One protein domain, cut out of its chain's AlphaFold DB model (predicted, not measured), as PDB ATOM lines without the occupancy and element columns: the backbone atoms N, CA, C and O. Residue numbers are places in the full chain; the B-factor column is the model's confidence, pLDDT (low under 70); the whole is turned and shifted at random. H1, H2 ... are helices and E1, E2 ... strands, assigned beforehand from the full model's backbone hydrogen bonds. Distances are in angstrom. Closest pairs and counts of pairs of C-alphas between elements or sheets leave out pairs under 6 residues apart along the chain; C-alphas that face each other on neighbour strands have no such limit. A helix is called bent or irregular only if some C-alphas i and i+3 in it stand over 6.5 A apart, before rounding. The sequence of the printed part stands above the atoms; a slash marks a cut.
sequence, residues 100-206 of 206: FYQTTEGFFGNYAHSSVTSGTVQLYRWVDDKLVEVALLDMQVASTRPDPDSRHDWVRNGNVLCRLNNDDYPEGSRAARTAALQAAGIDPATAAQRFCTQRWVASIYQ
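This is residues 100 to 206 of the 206 residues of an uncharacterized protein of Mycobacterium sp. 852002-51163_SCH5372311 (UniProt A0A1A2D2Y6). One antiparallel sheet, strongly twisted and curled like part of a barrel, wraps round the short helix H3; H2 stands beside the long, bent strand E4, and H1 only grazes the sheet near E6. The 107 printed residues hold three named helices and six named strands, along the chain E1 E2 E3 E4 H1 E5 E6 H2 H3; the sheet's order is E1 E2 E3 E4 E6 E5. The class is mixed, helices and strands. The whole is compact, radius of gyration of the C-alphas 13.3 A, and spans 40 by 26 by 23 A.

E1, residues 100 to 102, E2, 108 to 115, E3, 118 to 127, and E4, 130 to 141, form a meander, each strand the antiparallel neighbour of the one before. Within hydrogen-bond range are N 101 and O 109, 2.8 A, N 112 and O 120, 2.9 A, and N 121 and O 137, 2.9 A. E4 bends by 53 degrees at residue 134. H1, 148 to 153, only grazes the sheet with residues 150 to 153. E5, 155 to 157, and E6, 160 to 164, form a hairpin, N 155 and O 162 at 2.8 A; E6 is antiparallel to E4, N 138 and O 163 at 2.9 A. E4, H1 and E5 make a split strand-helix-strand unit, two strands of one sheet joined through a helix, with E6 between them in the sheet; its crossover is right-handed. H2, 173 to 182, is only just at the sheet's level, height 3.6 A; its closest C-alpha pair with E4 is Val 134 and Arg 177, 4.8 A. The sheet curls round H3, 188 to 196; its closest C-alpha pair with E6 is Leu 164 and Ala 192, 5.1 A. H2 and H3 only just touch, with 3 pairs of C-alphas within 8 A, and only at the corner, about perpendicular at 88 degrees; the closest C-alphas are Thr 178 and Pro 188, 6.7 A. In H2 every O i to N i+4 pair is within hydrogen-bond range, in H3 3 of 5, in H1 0 of 2, with 2 of 3 O i to N i+3 pairs.

E1 begins at C-alpha 100 (245.947, 172.771, 248.591). E2 is 22.2 A long, E3 29.5 A, E4 32.3 A and H2 14.2 A. H1 and H3 are irregular: C-alphas 149 and 152 are 7.6 A apart, 189 and 192 7.5 A. H3 ends at C-alpha 196 (237.067, 172.078, 236.036).

The C-alphas farthest apart are Asp 129 and Pro 148, 41.6 A. The printed part has no cut and no long link. Residues 147 to 152 have pLDDT under 70.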
ATOM      1  N   PHE A 100     246.628 171.611 249.137       94.06
ATOM      2  CA  PHE A 100     245.947 172.771 248.591       94.06
ATOM      3  C   PHE A 100     246.217 172.916 247.096       94.06
ATOM      4  O   PHE A 100     247.289 172.575 246.592       94.06
ATOM      5  N   TYR A 101     245.209 173.405 246.394       95.00
ATOM      6  CA  TYR A 101     245.207 173.676 244.971       95.00
ATOM      7  C   TYR A 101     244.850 175.133 244.758       95.00
ATOM      8  O   TYR A 101     244.045 175.694 245.498       95.00
ATOM      9  N   GLN A 102     245.408 175.717 243.706       95.19
ATOM     10  CA  GLN A 102     245.161 177.100 243.350       95.19
ATOM     11  C   GLN A 102     244.720 177.195 241.894       95.19
ATOM     12  O   GLN A 102     245.266 176.542 241.002       95.19
ATOM     13  N   THR A 103     243.702 178.006 241.658       95.62
ATOM     14  CA  THR A 103     243.281 178.421 240.321       95.62
ATOM     15  C   THR A 103     244.188 179.534 239.806       95.62
ATOM     16  O   THR A 103     244.787 180.275 240.584       95.62
ATOM     17  N   THR A 104     244.258 179.707 238.489       92.25
ATOM     18  CA  THR A 104     244.986 180.832 237.873       92.25
ATOM     19  C   THR A 104     244.477 182.213 238.300       92.25
ATOM     20  O   THR A 104     245.193 183.202 238.197       92.25
ATOM     21  N   GLU A 105     243.242 182.277 238.782       91.00
ATOM     22  CA  GLU A 105     242.537 183.466 239.244       91.00
ATOM     23  C   GLU A 105     242.797 183.796 240.721       91.00
ATOM     24  O   GLU A 105     242.279 184.793 241.218       91.00
ATOM     25  N   GLY A 106     243.566 182.968 241.433       92.81
ATOM     26  CA  GLY A 106     243.889 183.184 242.843       92.81
ATOM     27  C   GLY A 106     242.885 182.594 243.836       92.81
ATOM     28  O   GLY A 106     243.099 182.715 245.038       92.81
ATOM     29  N   PHE A 107     241.828 181.906 243.383       97.19
ATOM     30  CA  PHE A 107     241.048 181.042 244.280       97.19
ATOM     31  C   PHE A 107     241.889 179.850 244.710       97.19
ATOM     32  O   PHE A 107     242.639 179.304 243.895       97.19
ATOM     33  N   PHE A 108     241.705 179.407 245.943       97.44
ATOM     34  CA  PHE A 108     242.438 178.288 246.515       97.44
ATOM     35  C   PHE A 108     241.499 177.349 247.257       97.44
ATOM     36  O   PHE A 108     240.390 177.722 247.623       97.44
ATOM     37  N   GLY A 109     241.913 176.110 247.460       96.31
ATOM     38  CA  GLY A 109     241.047 175.109 248.057       96.31
ATOM     39  C   GLY A 109     241.754 173.797 248.279       96.31
ATOM     40  O   GLY A 109     242.918 173.639 247.925       96.31
ATOM     41  N   ASN A 110     241.049 172.834 248.845       95.38
ATOM     42  CA  ASN A 110     241.601 171.523 249.133       95.38
ATOM     43  C   ASN A 110     240.587 170.420 248.823       95.38
ATOM     44  O   ASN A 110     239.384 170.658 248.732       95.38
ATOM     45  N   TYR A 111     241.106 169.213 248.600       94.69
ATOM     46  CA  TYR A 111     240.290 168.051 248.259       94.69
ATOM     47  C   TYR A 111     239.818 167.323 249.514       94.69
ATOM     48  O   TYR A 111     240.623 167.020 250.398       94.69
ATOM     49  N   ALA A 112     238.533 166.995 249.543       94.25
ATOM     50  CA  ALA A 112     237.906 166.108 250.504       94.25
ATOM     51  C   ALA A 112     237.407 164.851 249.784       94.25
ATOM     52  O   ALA A 112     236.857 164.916 248.688       94.25
ATOM     53  N   HIS A 113     237.609 163.686 250.382       89.94
ATOM     54  CA  HIS A 113     237.282 162.412 249.754       89.94
ATOM     55  C   HIS A 113     235.919 161.895 250.209       89.94
ATOM     56  O   HIS A 113     235.599 161.923 251.391       89.94
ATOM     57  N   SER A 114     235.126 161.363 249.283       87.38
ATOM     58  CA  SER A 114     233.920 160.592 249.619       87.38
ATOM     59  C   SER A 114     234.108 159.100 249.354       87.38
ATOM     60  O   SER A 114     233.532 158.273 250.055       87.38
ATOM     61  N   SER A 115     234.923 158.740 248.360       87.75
ATOM     62  CA  SER A 115     235.313 157.362 248.051       87.75
ATOM     63  C   SER A 115     236.565 157.329 247.176       87.75
ATOM     64  O   SER A 115     236.954 158.349 246.606       87.75
ATOM     65  N   VAL A 116     237.158 156.145 246.985       85.94
ATOM     66  CA  VAL A 116     238.348 155.953 246.130       85.94
ATOM     67  C   VAL A 116     238.194 156.514 244.713       85.94
ATOM     68  O   VAL A 116     239.196 156.790 244.060       85.94
ATOM     69  N   THR A 117     236.960 156.720 244.248       90.88
ATOM     70  CA  THR A 117     236.652 157.265 242.924       90.88
ATOM     71  C   THR A 117     235.867 158.576 242.946       90.88
ATOM     72  O   THR A 117     235.447 159.013 241.873       90.88
ATOM     73  N   SER A 118     235.642 159.202 244.108       93.19
ATOM     74  CA  SER A 118     234.867 160.444 244.215       93.19
ATOM     75  C   SER A 118     235.223 161.314 245.422       93.19
ATOM     76  O   SER A 118     235.705 160.840 246.454       93.19
ATOM     77  N   GLY A 119     234.951 162.608 245.310       94.69
ATOM     78  CA  GLY A 119     235.120 163.570 246.391       94.69
ATOM     79  C   GLY A 119     234.707 164.966 245.969       94.69
ATOM     80  O   GLY A 119     234.036 165.144 244.952       94.69
ATOM     81  N   THR A 120     235.127 165.959 246.738       95.38
ATOM     82  CA  THR A 120     234.822 167.360 246.475       95.38
ATOM     83  C   THR A 120     236.044 168.250 246.627       95.38
ATOM     84  O   THR A 120     237.009 167.920 247.317       95.38
ATOM     85  N   VAL A 121     236.007 169.405 245.966       96.75
ATOM     86  CA  VAL A 121     236.932 170.513 246.216       96.75
ATOM     87  C   VAL A 121     236.122 171.756 246.522       96.75
ATOM     88  O   VAL A 121     235.337 172.210 245.691       96.75
ATOM     89  N   GLN A 122     236.330 172.321 247.706       95.81
ATOM     90  CA  GLN A 122     235.818 173.644 248.046       95.81
ATOM     91  C   GLN A 122     236.853 174.684 247.638       95.81
ATOM     92  O   GLN A 122     238.011 174.592 248.042       95.81
ATOM     93  N   LEU A 123     236.437 175.652 246.825       97.56
ATOM     94  CA  LEU A 123     237.246 176.798 246.443       97.56
ATOM     95  C   LEU A 123     236.848 178.007 247.274       97.56
ATOM     96  O   LEU A 123     235.665 178.306 247.457       97.56
ATOM     97  N   TYR A 124     237.860 178.738 247.703       97.94
ATOM     98  CA  TYR A 124     237.776 179.879 248.583       97.94
ATOM     99  C   TYR A 124     238.499 181.080 247.985       97.94
ATOM    100  O   TYR A 124     239.353 180.965 247.100       97.94
ATOM    101  N   ARG A 125     238.166 182.247 248.524       96.88
ATOM    102  CA  ARG A 125     238.967 183.464 248.422       96.88
ATOM    103  C   ARG A 125     239.014 184.166 249.768       96.88
ATOM    104  O   ARG A 125     238.152 183.946 250.623       96.88
ATOM    105  N   TRP A 126     239.946 185.096 249.891       96.50
ATOM    106  CA  TRP A 126     239.903 186.092 250.949       96.50
ATOM    107  C   TRP A 126     238.949 187.229 250.590       96.50
ATOM    108  O   TRP A 126     239.016 187.790 249.495       96.50
ATOM    109  N   VAL A 127     238.078 187.581 251.529       96.12
ATOM    110  CA  VAL A 127     237.368 188.864 251.558       96.12
ATOM    111  C   VAL A 127     237.708 189.493 252.897       96.12
ATOM    112  O   VAL A 127     237.339 188.956 253.942       96.12
ATOM    113  N   ASP A 128     238.483 190.576 252.861       94.31
ATOM    114  CA  ASP A 128     239.167 191.117 254.036       94.31
ATOM    115  C   ASP A 128     239.949 190.003 254.760       94.31
ATOM    116  O   ASP A 128     240.743 189.288 254.146       94.31
ATOM    117  N   ASP A 129     239.682 189.801 256.047       94.88
ATOM    118  CA  ASP A 129     240.311 188.779 256.883       94.88
ATOM    119  C   ASP A 129     239.479 187.486 256.979       94.88
ATOM    120  O   ASP A 129     239.644 186.704 257.919       94.88
ATOM    121  N   LYS A 130     238.530 187.273 256.057       97.25
ATOM    122  CA  LYS A 130     237.593 186.143 256.085       97.25
ATOM    123  C   LYS A 130     237.778 185.203 254.908       97.25
ATOM    124  O   LYS A 130     237.934 185.627 253.765       97.25
ATOM    125  N   LEU A 131     237.716 183.911 255.219       97.31
ATOM    126  CA  LEU A 131     237.685 182.835 254.241       97.31
ATOM    127  C   LEU A 131     236.255 182.714 253.706       97.31
ATOM    128  O   LEU A 131     235.337 182.407 254.466       97.31
ATOM    129  N   VAL A 132     236.065 182.972 252.413       97.31
ATOM    130  CA  VAL A 132     234.751 182.927 251.761       97.31
ATOM    131  C   VAL A 132     234.743 181.832 250.707       97.31
ATOM    132  O   VAL A 132     235.536 181.876 249.768       97.31
ATOM    133  N   GLU A 133     233.831 180.872 250.850       96.38
ATOM    134  CA  GLU A 133     233.584 179.816 249.865       96.38
ATOM    135  C   GLU A 133     232.944 180.417 248.606       96.38
ATOM    136  O   GLU A 133     231.919 181.098 248.674       96.38
ATOM    137  N   VAL A 134     233.557 180.178 247.447       96.44
ATOM    138  CA  VAL A 134     233.086 180.677 246.144       96.44
ATOM    139  C   VAL A 134     232.531 179.568 245.260       96.44
ATOM    140  O   VAL A 134     231.691 179.831 244.403       96.44
ATOM    141  N   ALA A 135     232.980 178.329 245.449       96.12
ATOM    142  CA  ALA A 135     232.495 177.184 244.694       96.12
ATOM    143  C   ALA A 135     232.702 175.890 245.481       96.12
ATOM    144  O   ALA A 135     233.697 175.732 246.184       96.12
ATOM    145  N   LEU A 136     231.789 174.947 245.287       96.12
ATOM    146  CA  LEU A 136     231.959 173.551 245.662       96.12
ATOM    147  C   LEU A 136     231.965 172.750 244.361       96.12
ATOM    148  O   LEU A 136     231.062 172.904 243.541       96.12
ATOM    149  N   LEU A 137     233.004 171.954 244.139       96.62
ATOM    150  CA  LEU A 137     233.152 171.127 242.949       96.62
ATOM    151  C   LEU A 137     232.990 169.666 243.335       96.62
ATOM    152  O   LEU A 137     233.735 169.190 244.190       96.62
ATOM    153  N   ASP A 138     232.082 168.953 242.674       95.38
ATOM    154  CA  ASP A 138     232.059 167.495 242.748       95.38
ATOM    155  C   ASP A 138     233.113 166.937 241.796       95.38
ATOM    156  O   ASP A 138     233.278 167.424 240.674       95.38
ATOM    157  N   MET A 139     233.809 165.898 242.240       94.69
ATOM    158  CA  MET A 139     234.887 165.234 241.520       94.69
ATOM    159  C   MET A 139     234.609 163.732 241.478       94.69
ATOM    160  O   MET A 139     234.248 163.132 242.492       94.69
ATOM    161  N   GLN A 140     234.823 163.103 240.325       94.88
ATOM    162  CA  GLN A 140     234.848 161.646 240.218       94.88
ATOM    163  C   GLN A 140     235.804 161.156 239.128       94.88
ATOM    164  O   GLN A 140     236.120 161.875 238.180       94.88
ATOM    165  N   VAL A 141     236.253 159.907 239.237       94.19
ATOM    166  CA  VAL A 141     237.053 159.257 238.190       94.19
ATOM    167  C   VAL A 141     236.214 159.092 236.921       94.19
ATOM    168  O   VAL A 141     235.044 158.719 236.981       94.19
ATOM    169  N   ALA A 142     236.807 159.323 235.750       91.12
ATOM    170  CA  ALA A 142     236.094 159.313 234.473       91.12
ATOM    171  C   ALA A 142     235.516 157.947 234.068       91.12
ATOM    172  O   ALA A 142     234.576 157.894 233.276       91.12
ATOM    173  N   SER A 143     236.053 156.844 234.598       87.69
ATOM    174  CA  SER A 143     235.478 155.505 234.413       87.69
ATOM    175  C   SER A 143     234.181 155.299 235.199       87.69
ATOM    176  O   SER A 143     233.404 154.402 234.868       87.69
ATOM    177  N   THR A 144     233.936 156.105 236.235       83.69
ATOM    178  CA  THR A 144     232.684 156.087 236.989       83.69
ATOM    179  C   THR A 144     231.587 156.666 236.105       83.69
ATOM    180  O   THR A 144     231.679 157.812 235.664       83.69
ATOM    181  N   ARG A 145     230.540 155.880 235.832       72.12
ATOM    182  CA  ARG A 145     229.377 156.368 235.081       72.12
ATOM    183  C   ARG A 145     228.636 157.394 235.940       72.12
ATOM    184  O   ARG A 145     228.157 157.005 237.004       72.12
ATOM    185  N   PRO A 146     228.503 158.658 235.504       72.25
ATOM    186  CA  PRO A 146     227.592 159.577 236.163       72.25
ATOM    187  C   PRO A 146     226.161 159.063 236.031       72.25
ATOM    188  O   PRO A 146     225.831 158.370 235.053       72.25
ATOM    189  N   ASP A 147     225.316 159.461 236.980       68.19
ATOM    190  CA  ASP A 147     223.868 159.354 236.834       68.19
ATOM    191  C   ASP A 147     223.475 159.898 235.447       68.19
ATOM    192  O   ASP A 147     223.925 161.005 235.111       68.19
ATOM    193  N   PRO A 148     222.734 159.131 234.615       64.38
ATOM    194  CA  PRO A 148     222.232 159.583 233.320       64.38
ATOM    195  C   PRO A 148     221.724 161.025 233.310       64.38
ATOM    196  O   PRO A 148     222.083 161.760 232.390       64.38
ATOM    197  N   ASP A 149     221.003 161.434 234.354       66.25
ATOM    198  CA  ASP A 149     220.365 162.750 234.434       66.25
ATOM    199  C   ASP A 149     221.369 163.880 234.712       66.25
ATOM    200  O   ASP A 149     221.114 165.038 234.398       66.25
ATOM    201  N   SER A 150     222.555 163.548 235.232       68.50
ATOM    202  CA  SER A 150     223.616 164.513 235.548       68.50
ATOM    203  C   SER A 150     224.690 164.641 234.470       68.50
ATOM    204  O   SER A 150     225.551 165.512 234.569       68.50
ATOM    205  N   ARG A 151     224.701 163.766 233.450       62.78
ATOM    206  CA  ARG A 151     225.842 163.622 232.518       62.78
ATOM    207  C   ARG A 151     226.226 164.910 231.795       62.78
ATOM    208  O   ARG A 151     227.402 165.077 231.487       62.78
ATOM    209  N   HIS A 152     225.261 165.780 231.512       62.62
ATOM    210  CA  HIS A 152     225.485 167.028 230.779       62.62
ATOM    211  C   HIS A 152     226.184 168.115 231.609       62.62
ATOM    212  O   HIS A 152     226.754 169.032 231.025       62.62
ATOM    213  N   ASP A 153     226.216 167.971 232.934       84.12
ATOM    214  CA  ASP A 153     226.792 168.965 233.848       84.12
ATOM    215  C   ASP A 153     228.273 168.699 234.162       84.12
ATOM    216  O   ASP A 153     228.942 169.518 234.794       84.12
ATOM    217  N   TRP A 154     228.798 167.548 233.731       92.56
ATOM    218  CA  TRP A 154     230.172 167.136 233.998       92.56
ATOM    219  C   TRP A 154     231.132 167.598 232.906       92.56
ATOM    220  O   TRP A 154     231.037 167.216 231.739       92.56
ATOM    221  N   VAL A 155     232.150 168.337 233.324       95.06
ATOM    222  CA  VAL A 155     233.303 168.709 232.513       95.06
ATOM    223  C   VAL A 155     234.395 167.664 232.717       95.06
ATOM    224  O   VAL A 155     234.833 167.396 233.839       95.06
ATOM    225  N   ARG A 156     234.865 167.066 231.621       94.56
ATOM    226  CA  ARG A 156     235.964 166.097 231.656       94.56
ATOM    227  C   ARG A 156     237.314 166.795 231.527       94.56
ATOM    228  O   ARG A 156     237.540 167.531 230.571       94.56
ATOM    229  N   ASN A 157     238.239 166.473 232.426       96.56
ATOM    230  CA  ASN A 157     239.627 166.916 232.378       96.56
ATOM    231  C   ASN A 157     240.566 165.747 232.725       96.56
ATOM    232  O   ASN A 157     240.715 165.355 233.883       96.56
ATOM    233  N   GLY A 158     241.159 165.133 231.699       95.06
ATOM    234  CA  GLY A 158     241.956 163.915 231.858       95.06
ATOM    235  C   GLY A 158     241.127 162.738 232.392       95.06
ATOM    236  O   GLY A 158     240.117 162.355 231.793       95.06
ATOM    237  N   ASN A 159     241.569 162.155 233.513       94.94
ATOM    238  CA  ASN A 159     240.875 161.060 234.203       94.94
ATOM    239  C   ASN A 159     239.813 161.545 235.210       94.94
ATOM    240  O   ASN A 159     239.262 160.742 235.960       94.94
ATOM    241  N   VAL A 160     239.515 162.843 235.241       96.00
ATOM    242  CA  VAL A 160     238.587 163.440 236.207       96.00
ATOM    243  C   VAL A 160     237.351 163.967 235.486       96.00
ATOM    244  O   VAL A 160     237.451 164.626 234.449       96.00
ATOM    245  N   LEU A 161     236.178 163.662 236.031       96.06
ATOM    246  CA  LEU A 161     234.934 164.373 235.772       96.06
ATOM    247  C   LEU A 161     234.725 165.342 236.930       96.06
ATOM    248  O   LEU A 161     234.815 164.948 238.091       96.06
ATOM    249  N   CYS A 162     234.468 166.598 236.598       96.19
ATOM    250  CA  CYS A 162     234.240 167.665 237.557       96.19
ATOM    251  C   CYS A 162     232.965 168.425 237.197       96.19
ATOM    252  O   CYS A 162     232.695 168.651 236.017       96.19
ATOM    253  N   ARG A 163     232.184 168.830 238.195       95.38
ATOM    254  CA  ARG A 163     231.036 169.727 238.005       95.38
ATOM    255  C   ARG A 163     230.921 170.709 239.159       95.38
ATOM    256  O   ARG A 163     231.443 170.460 240.242       95.38
ATOM    257  N   LEU A 164     230.190 171.796 238.938       95.06
ATOM    258  CA  LEU A 164     229.788 172.687 240.020       95.06
ATOM    259  C   LEU A 164     228.659 172.026 240.825       95.06
ATOM    260  O   LEU A 164     227.647 171.614 240.258       95.06
ATOM    261  N   ASN A 165     228.840 171.921 242.136       92.94
ATOM    262  CA  ASN A 165     227.837 171.402 243.052       92.94
ATOM    263  C   ASN A 165     226.800 172.499 243.369       92.94
ATOM    264  O   ASN A 165     227.142 173.633 243.718       92.94
ATOM    265  N   ASN A 166     225.521 172.134 243.257       90.38
ATOM    266  CA  ASN A 166     224.371 173.017 243.457       90.38
ATOM    267  C   ASN A 166     223.569 172.675 244.727       90.38
ATOM    268  O   ASN A 166     222.403 173.061 244.832       90.38
ATOM    269  N   ASP A 167     224.164 171.958 245.677       90.81
ATOM    270  CA  ASP A 167     223.523 171.599 246.938       90.81
ATOM    271  C   ASP A 167     223.317 172.845 247.790       90.81
ATOM    272  O   ASP A 167     224.214 173.670 247.958       90.81
ATOM    273  N   ASP A 168     222.134 172.982 248.371       92.38
ATOM    274  CA  ASP A 168     221.806 174.095 249.258       92.38
ATOM    275  C   ASP A 168     221.842 173.664 250.726       92.38
ATOM    276  O   ASP A 168     220.994 174.061 251.509       92.38
ATOM    277  N   TYR A 169     222.782 172.791 251.093       88.06
ATOM    278  CA  TYR A 169     222.961 172.356 252.475       88.06
ATOM    279  C   TYR A 169     224.266 172.910 253.076       88.06
ATOM    280  O   TYR A 169     225.322 172.742 252.462       88.06
ATOM    281  N   PRO A 170     224.221 173.512 254.283       91.81
ATOM    282  CA  PRO A 170     223.002 173.965 254.967       91.81
ATOM    283  C   PRO A 170     222.239 175.007 254.129       91.81
ATOM    284  O   PRO A 170     222.818 175.605 253.220       91.81
ATOM    285  N   GLU A 171     220.952 175.202 254.432       96.19
ATOM    286  CA  GLU A 171     220.060 176.100 253.677       96.19
ATOM    287  C   GLU A 171     220.706 177.469 253.410       96.19
ATOM    288  O   GLU A 171     221.293 178.081 254.305       96.19
ATOM    289  N   GLY A 172     220.623 177.942 252.162       95.69
ATOM    290  CA  GLY A 172     221.212 179.204 251.712       95.69
ATOM    291  C   GLY A 172     222.670 179.120 251.241       95.69
ATOM    292  O   GLY A 172     223.178 180.094 250.673       95.69
ATOM    293  N   SER A 173     223.351 177.980 251.406       94.56
ATOM    294  CA  SER A 173     224.754 177.819 250.987       94.56
ATOM    295  C   SER A 173     224.955 177.995 249.482       94.56
ATOM    296  O   SER A 173     225.940 178.605 249.057       94.56
ATOM    297  N   ARG A 174     224.015 177.533 248.650       94.88
ATOM    298  CA  ARG A 174     224.099 177.719 247.194       94.88
ATOM    299  C   ARG A 174     224.003 179.194 246.829       94.88
ATOM    300  O   ARG A 174     224.774 179.672 245.993       94.88
ATOM    301  N   ALA A 175     223.060 179.911 247.436       96.44
ATOM    302  CA  ALA A 175     222.873 181.337 247.186       96.44
ATOM    303  C   ALA A 175     224.104 182.141 247.635       96.44
ATOM    304  O   ALA A 175     224.589 182.981 246.877       96.44
ATOM    305  N   ALA A 176     224.659 181.826 248.811       96.75
ATOM    306  CA  ALA A 176     225.871 182.453 249.330       96.75
ATOM    307  C   ALA A 176     227.078 182.238 248.402       96.75
ATOM    308  O   ALA A 176     227.733 183.211 248.022       96.75
ATOM    309  N   ARG A 177     227.325 180.995 247.958       95.94
ATOM    310  CA  ARG A 177     228.385 180.697 246.980       95.94
ATOM    311  C   ARG A 177     228.177 181.428 245.662       95.94
ATOM    312  O   ARG A 177     229.111 182.031 245.149       95.94
ATOM    313  N   THR A 178     226.956 181.418 245.128       96.31
ATOM    314  CA  THR A 178     226.633 182.093 243.860       96.31
ATOM    315  C   THR A 178     226.907 183.594 243.953       96.31
ATOM    316  O   THR A 178     227.549 184.158 243.070       96.31
ATOM    317  N   ALA A 179     226.493 184.234 245.050       97.38
ATOM    318  CA  ALA A 179     226.767 185.643 245.292       97.38
ATOM    319  C   ALA A 179     228.272 185.915 245.449       97.38
ATOM    320  O   ALA A 179     228.788 186.874 244.878       97.38
ATOM    321  N   ALA A 180     229.001 185.062 246.177       97.06
ATOM    322  CA  ALA A 180     230.447 185.189 246.351       97.06
ATOM    323  C   ALA A 180     231.213 185.025 245.027       97.06
ATOM    324  O   ALA A 180     232.161 185.769 244.772       97.06
ATOM    325  N   LEU A 181     230.770 184.099 244.178       95.88
ATOM    326  CA  LEU A 181     231.292 183.841 242.841       95.88
ATOM    327  C   LEU A 181     231.078 185.043 241.909       95.88
ATOM    328  O   LEU A 181     232.025 185.528 241.288       95.88
ATOM    329  N   GLN A 182     229.859 185.592 241.889       97.12
ATOM    330  CA  GLN A 182     229.528 186.805 241.135       97.12
ATOM    331  C   GLN A 182     230.314 188.019 241.639       97.12
ATOM    332  O   GLN A 182     230.871 188.775 240.844       97.12
ATOM    333  N   ALA A 183     230.444 188.177 242.958       97.31
ATOM    334  CA  ALA A 183     231.267 189.215 243.576       97.31
ATOM    335  C   ALA A 183     232.776 189.010 243.342       97.31
ATOM    336  O   ALA A 183     233.577 189.883 243.675       97.31
ATOM    337  N   ALA A 184     233.191 187.861 242.806       95.88
ATOM    338  CA  ALA A 184     234.542 187.614 242.311       95.88
ATOM    339  C   ALA A 184     234.673 187.844 240.794       95.88
ATOM    340  O   ALA A 184     235.719 187.556 240.219       95.88
ATOM    341  N   GLY A 185     233.623 188.356 240.139       96.12
ATOM    342  CA  GLY A 185     233.600 188.598 238.698       96.12
ATOM    343  C   GLY A 185     233.520 187.318 237.865       96.12
ATOM    344  O   GLY A 185     233.872 187.335 236.685       96.12
ATOM    345  N   ILE A 186     233.097 186.199 238.461       96.44
ATOM    346  CA  ILE A 186     232.915 184.931 237.758       96.44
ATOM    347  C   ILE A 186     231.433 184.759 237.431       96.44
ATOM    348  O   ILE A 186     230.583 184.816 238.316       96.44
ATOM    349  N   ASP A 187     231.130 184.520 236.156       95.12
ATOM    350  CA  ASP A 187     229.779 184.177 235.719       95.12
ATOM    351  C   ASP A 187     229.435 182.739 236.156       95.12
ATOM    352  O   ASP A 187     230.112 181.800 235.713       95.12
ATOM    353  N   PRO A 188     228.386 182.532 236.982       93.19
ATOM    354  CA  PRO A 188     227.952 181.201 237.394       93.19
ATOM    355  C   PRO A 188     227.700 180.242 236.225       93.19
ATOM    356  O   PRO A 188     227.983 179.052 236.355       93.19
ATOM    357  N   ALA A 189     227.244 180.742 235.070       92.25
ATOM    358  CA  ALA A 189     226.957 179.911 233.900       92.25
ATOM    359  C   ALA A 189     228.219 179.299 233.265       92.25
ATOM    360  O   ALA A 189     228.142 178.270 232.599       92.25
ATOM    361  N   THR A 190     229.391 179.907 233.476       94.00
ATOM    362  CA  THR A 190     230.671 179.437 232.910       94.00
ATOM    363  C   THR A 190     231.639 178.901 233.964       94.00
ATOM    364  O   THR A 190     232.689 178.352 233.622       94.00
ATOM    365  N   ALA A 191     231.289 179.008 235.248       95.19
ATOM    366  CA  ALA A 191     232.161 178.663 236.365       95.19
ATOM    367  C   ALA A 191     232.606 177.194 236.362       95.19
ATOM    368  O   ALA A 191     233.783 176.917 236.588       95.19
ATOM    369  N   ALA A 192     231.701 176.259 236.041       95.00
ATOM    370  CA  ALA A 192     232.037 174.838 235.940       95.00
ATOM    371  C   ALA A 192     233.136 174.605 234.894       95.00
ATOM    372  O   ALA A 192     234.185 174.050 235.212       95.00
ATOM    373  N   GLN A 193     232.944 175.110 233.669       95.44
ATOM    374  CA  GLN A 193     233.946 175.010 232.609       95.44
ATOM    375  C   GLN A 193     235.275 175.627 233.055       95.44
ATOM    376  O   GLN A 193     236.322 175.008 232.898       95.44
ATOM    377  N   ARG A 194     235.231 176.814 233.662       95.75
ATOM    378  CA  ARG A 194     236.414 177.566 234.084       95.75
ATOM    379  C   ARG A 194     237.245 176.856 235.157       95.75
ATOM    380  O   ARG A 194     238.473 176.794 235.044       95.75
ATOM    381  N   PHE A 195     236.600 176.332 236.196       97.31
ATOM    382  CA  PHE A 195     237.293 175.685 237.311       97.31
ATOM    383  C   PHE A 195     237.661 174.233 237.008       97.31
ATOM    384  O   PHE A 195     238.766 173.804 237.332       97.31
ATOM    385  N   CYS A 196     236.799 173.482 236.326       97.31
ATOM    386  CA  CYS A 196     237.067 172.078 236.036       97.31
ATOM    387  C   CYS A 196     238.187 171.870 235.004       97.31
ATOM    388  O   CYS A 196     238.821 170.813 234.995       97.31
ATOM    389  N   THR A 197     238.505 172.868 234.169       97.19
ATOM    390  CA  THR A 197     239.647 172.795 233.238       97.19
ATOM    391  C   THR A 197     240.984 173.240 233.827       97.19
ATOM    392  O   THR A 197     241.985 173.271 233.109       97.19
ATOM    393  N   GLN A 198     241.046 173.587 235.115       97.56
ATOM    394  CA  GLN A 198     242.311 173.955 235.751       97.56
ATOM    395  C   GLN A 198     243.282 172.764 235.733       97.56
ATOM    396  O   GLN A 198     242.881 171.609 235.880       97.56
ATOM    397  N   ARG A 199     244.584 173.029 235.562       95.56
ATOM    398  CA  ARG A 199     245.596 171.965 235.391       95.56
ATOM    399  C   ARG A 199     245.630 170.975 236.554       95.56
ATOM    400  O   ARG A 199     245.811 169.782 236.333       95.56
ATOM    401  N   TRP A 200     245.445 171.464 237.778       95.75
ATOM    402  CA  TRP A 200     245.465 170.629 238.974       95.75
ATOM    403  C   TRP A 200     244.287 169.649 239.040       95.75
ATOM    404  O   TRP A 200     244.438 168.584 239.635       95.75
ATOM    405  N   VAL A 201     243.155 169.934 238.384       97.00
ATOM    406  CA  VAL A 201     241.980 169.044 238.397       97.00
ATOM    407  C   VAL A 201     242.325 167.684 237.800       97.00
ATOM    408  O   VAL A 201     242.026 166.659 238.401       97.00
ATOM    409  N   ALA A 202     243.061 167.657 236.686       95.56
ATOM    410  CA  ALA A 202     243.510 166.417 236.049       95.56
ATOM    411  C   ALA A 202     244.474 165.576 236.916       95.56
ATOM    412  O   ALA A 202     244.775 164.437 236.561       95.56
ATOM    413  N   SER A 203     244.978 166.134 238.023       94.19
ATOM    414  CA  SER A 203     245.936 165.477 238.920       94.19
ATOM    415  C   SER A 203     245.313 164.811 240.149       94.19
ATOM    416  O   SER A 203     246.033 164.175 240.913       94.19
ATOM    417  N   ILE A 204     243.997 164.947 240.353       93.12
ATOM    418  CA  ILE A 204     243.334 164.462 241.576       93.12
ATOM    419  C   ILE A 204     243.290 162.931 241.640       93.12
ATOM    420  O   ILE A 204     243.521 162.369 242.707       93.12
ATOM    421  N   TYR A 205     243.022 162.261 240.513       91.56
ATOM    422  CA  TYR A 205     242.910 160.798 240.423       91.56
ATOM    423  C   TYR A 205     243.994 160.200 239.519       91.56
ATOM    424  O   TYR A 205     243.697 159.682 238.433       91.56
ATOM    425  N   GLN A 206     245.243 160.334 239.964       84.31
ATOM    426  CA  GLN A 206     246.429 159.734 239.346       84.31
ATOM    427  C   GLN A 206     246.892 158.496 240.108       84.31
ATOM    428  O   GLN A 206     246.758 158.492 241.352       84.31
TER     429      GLN A 206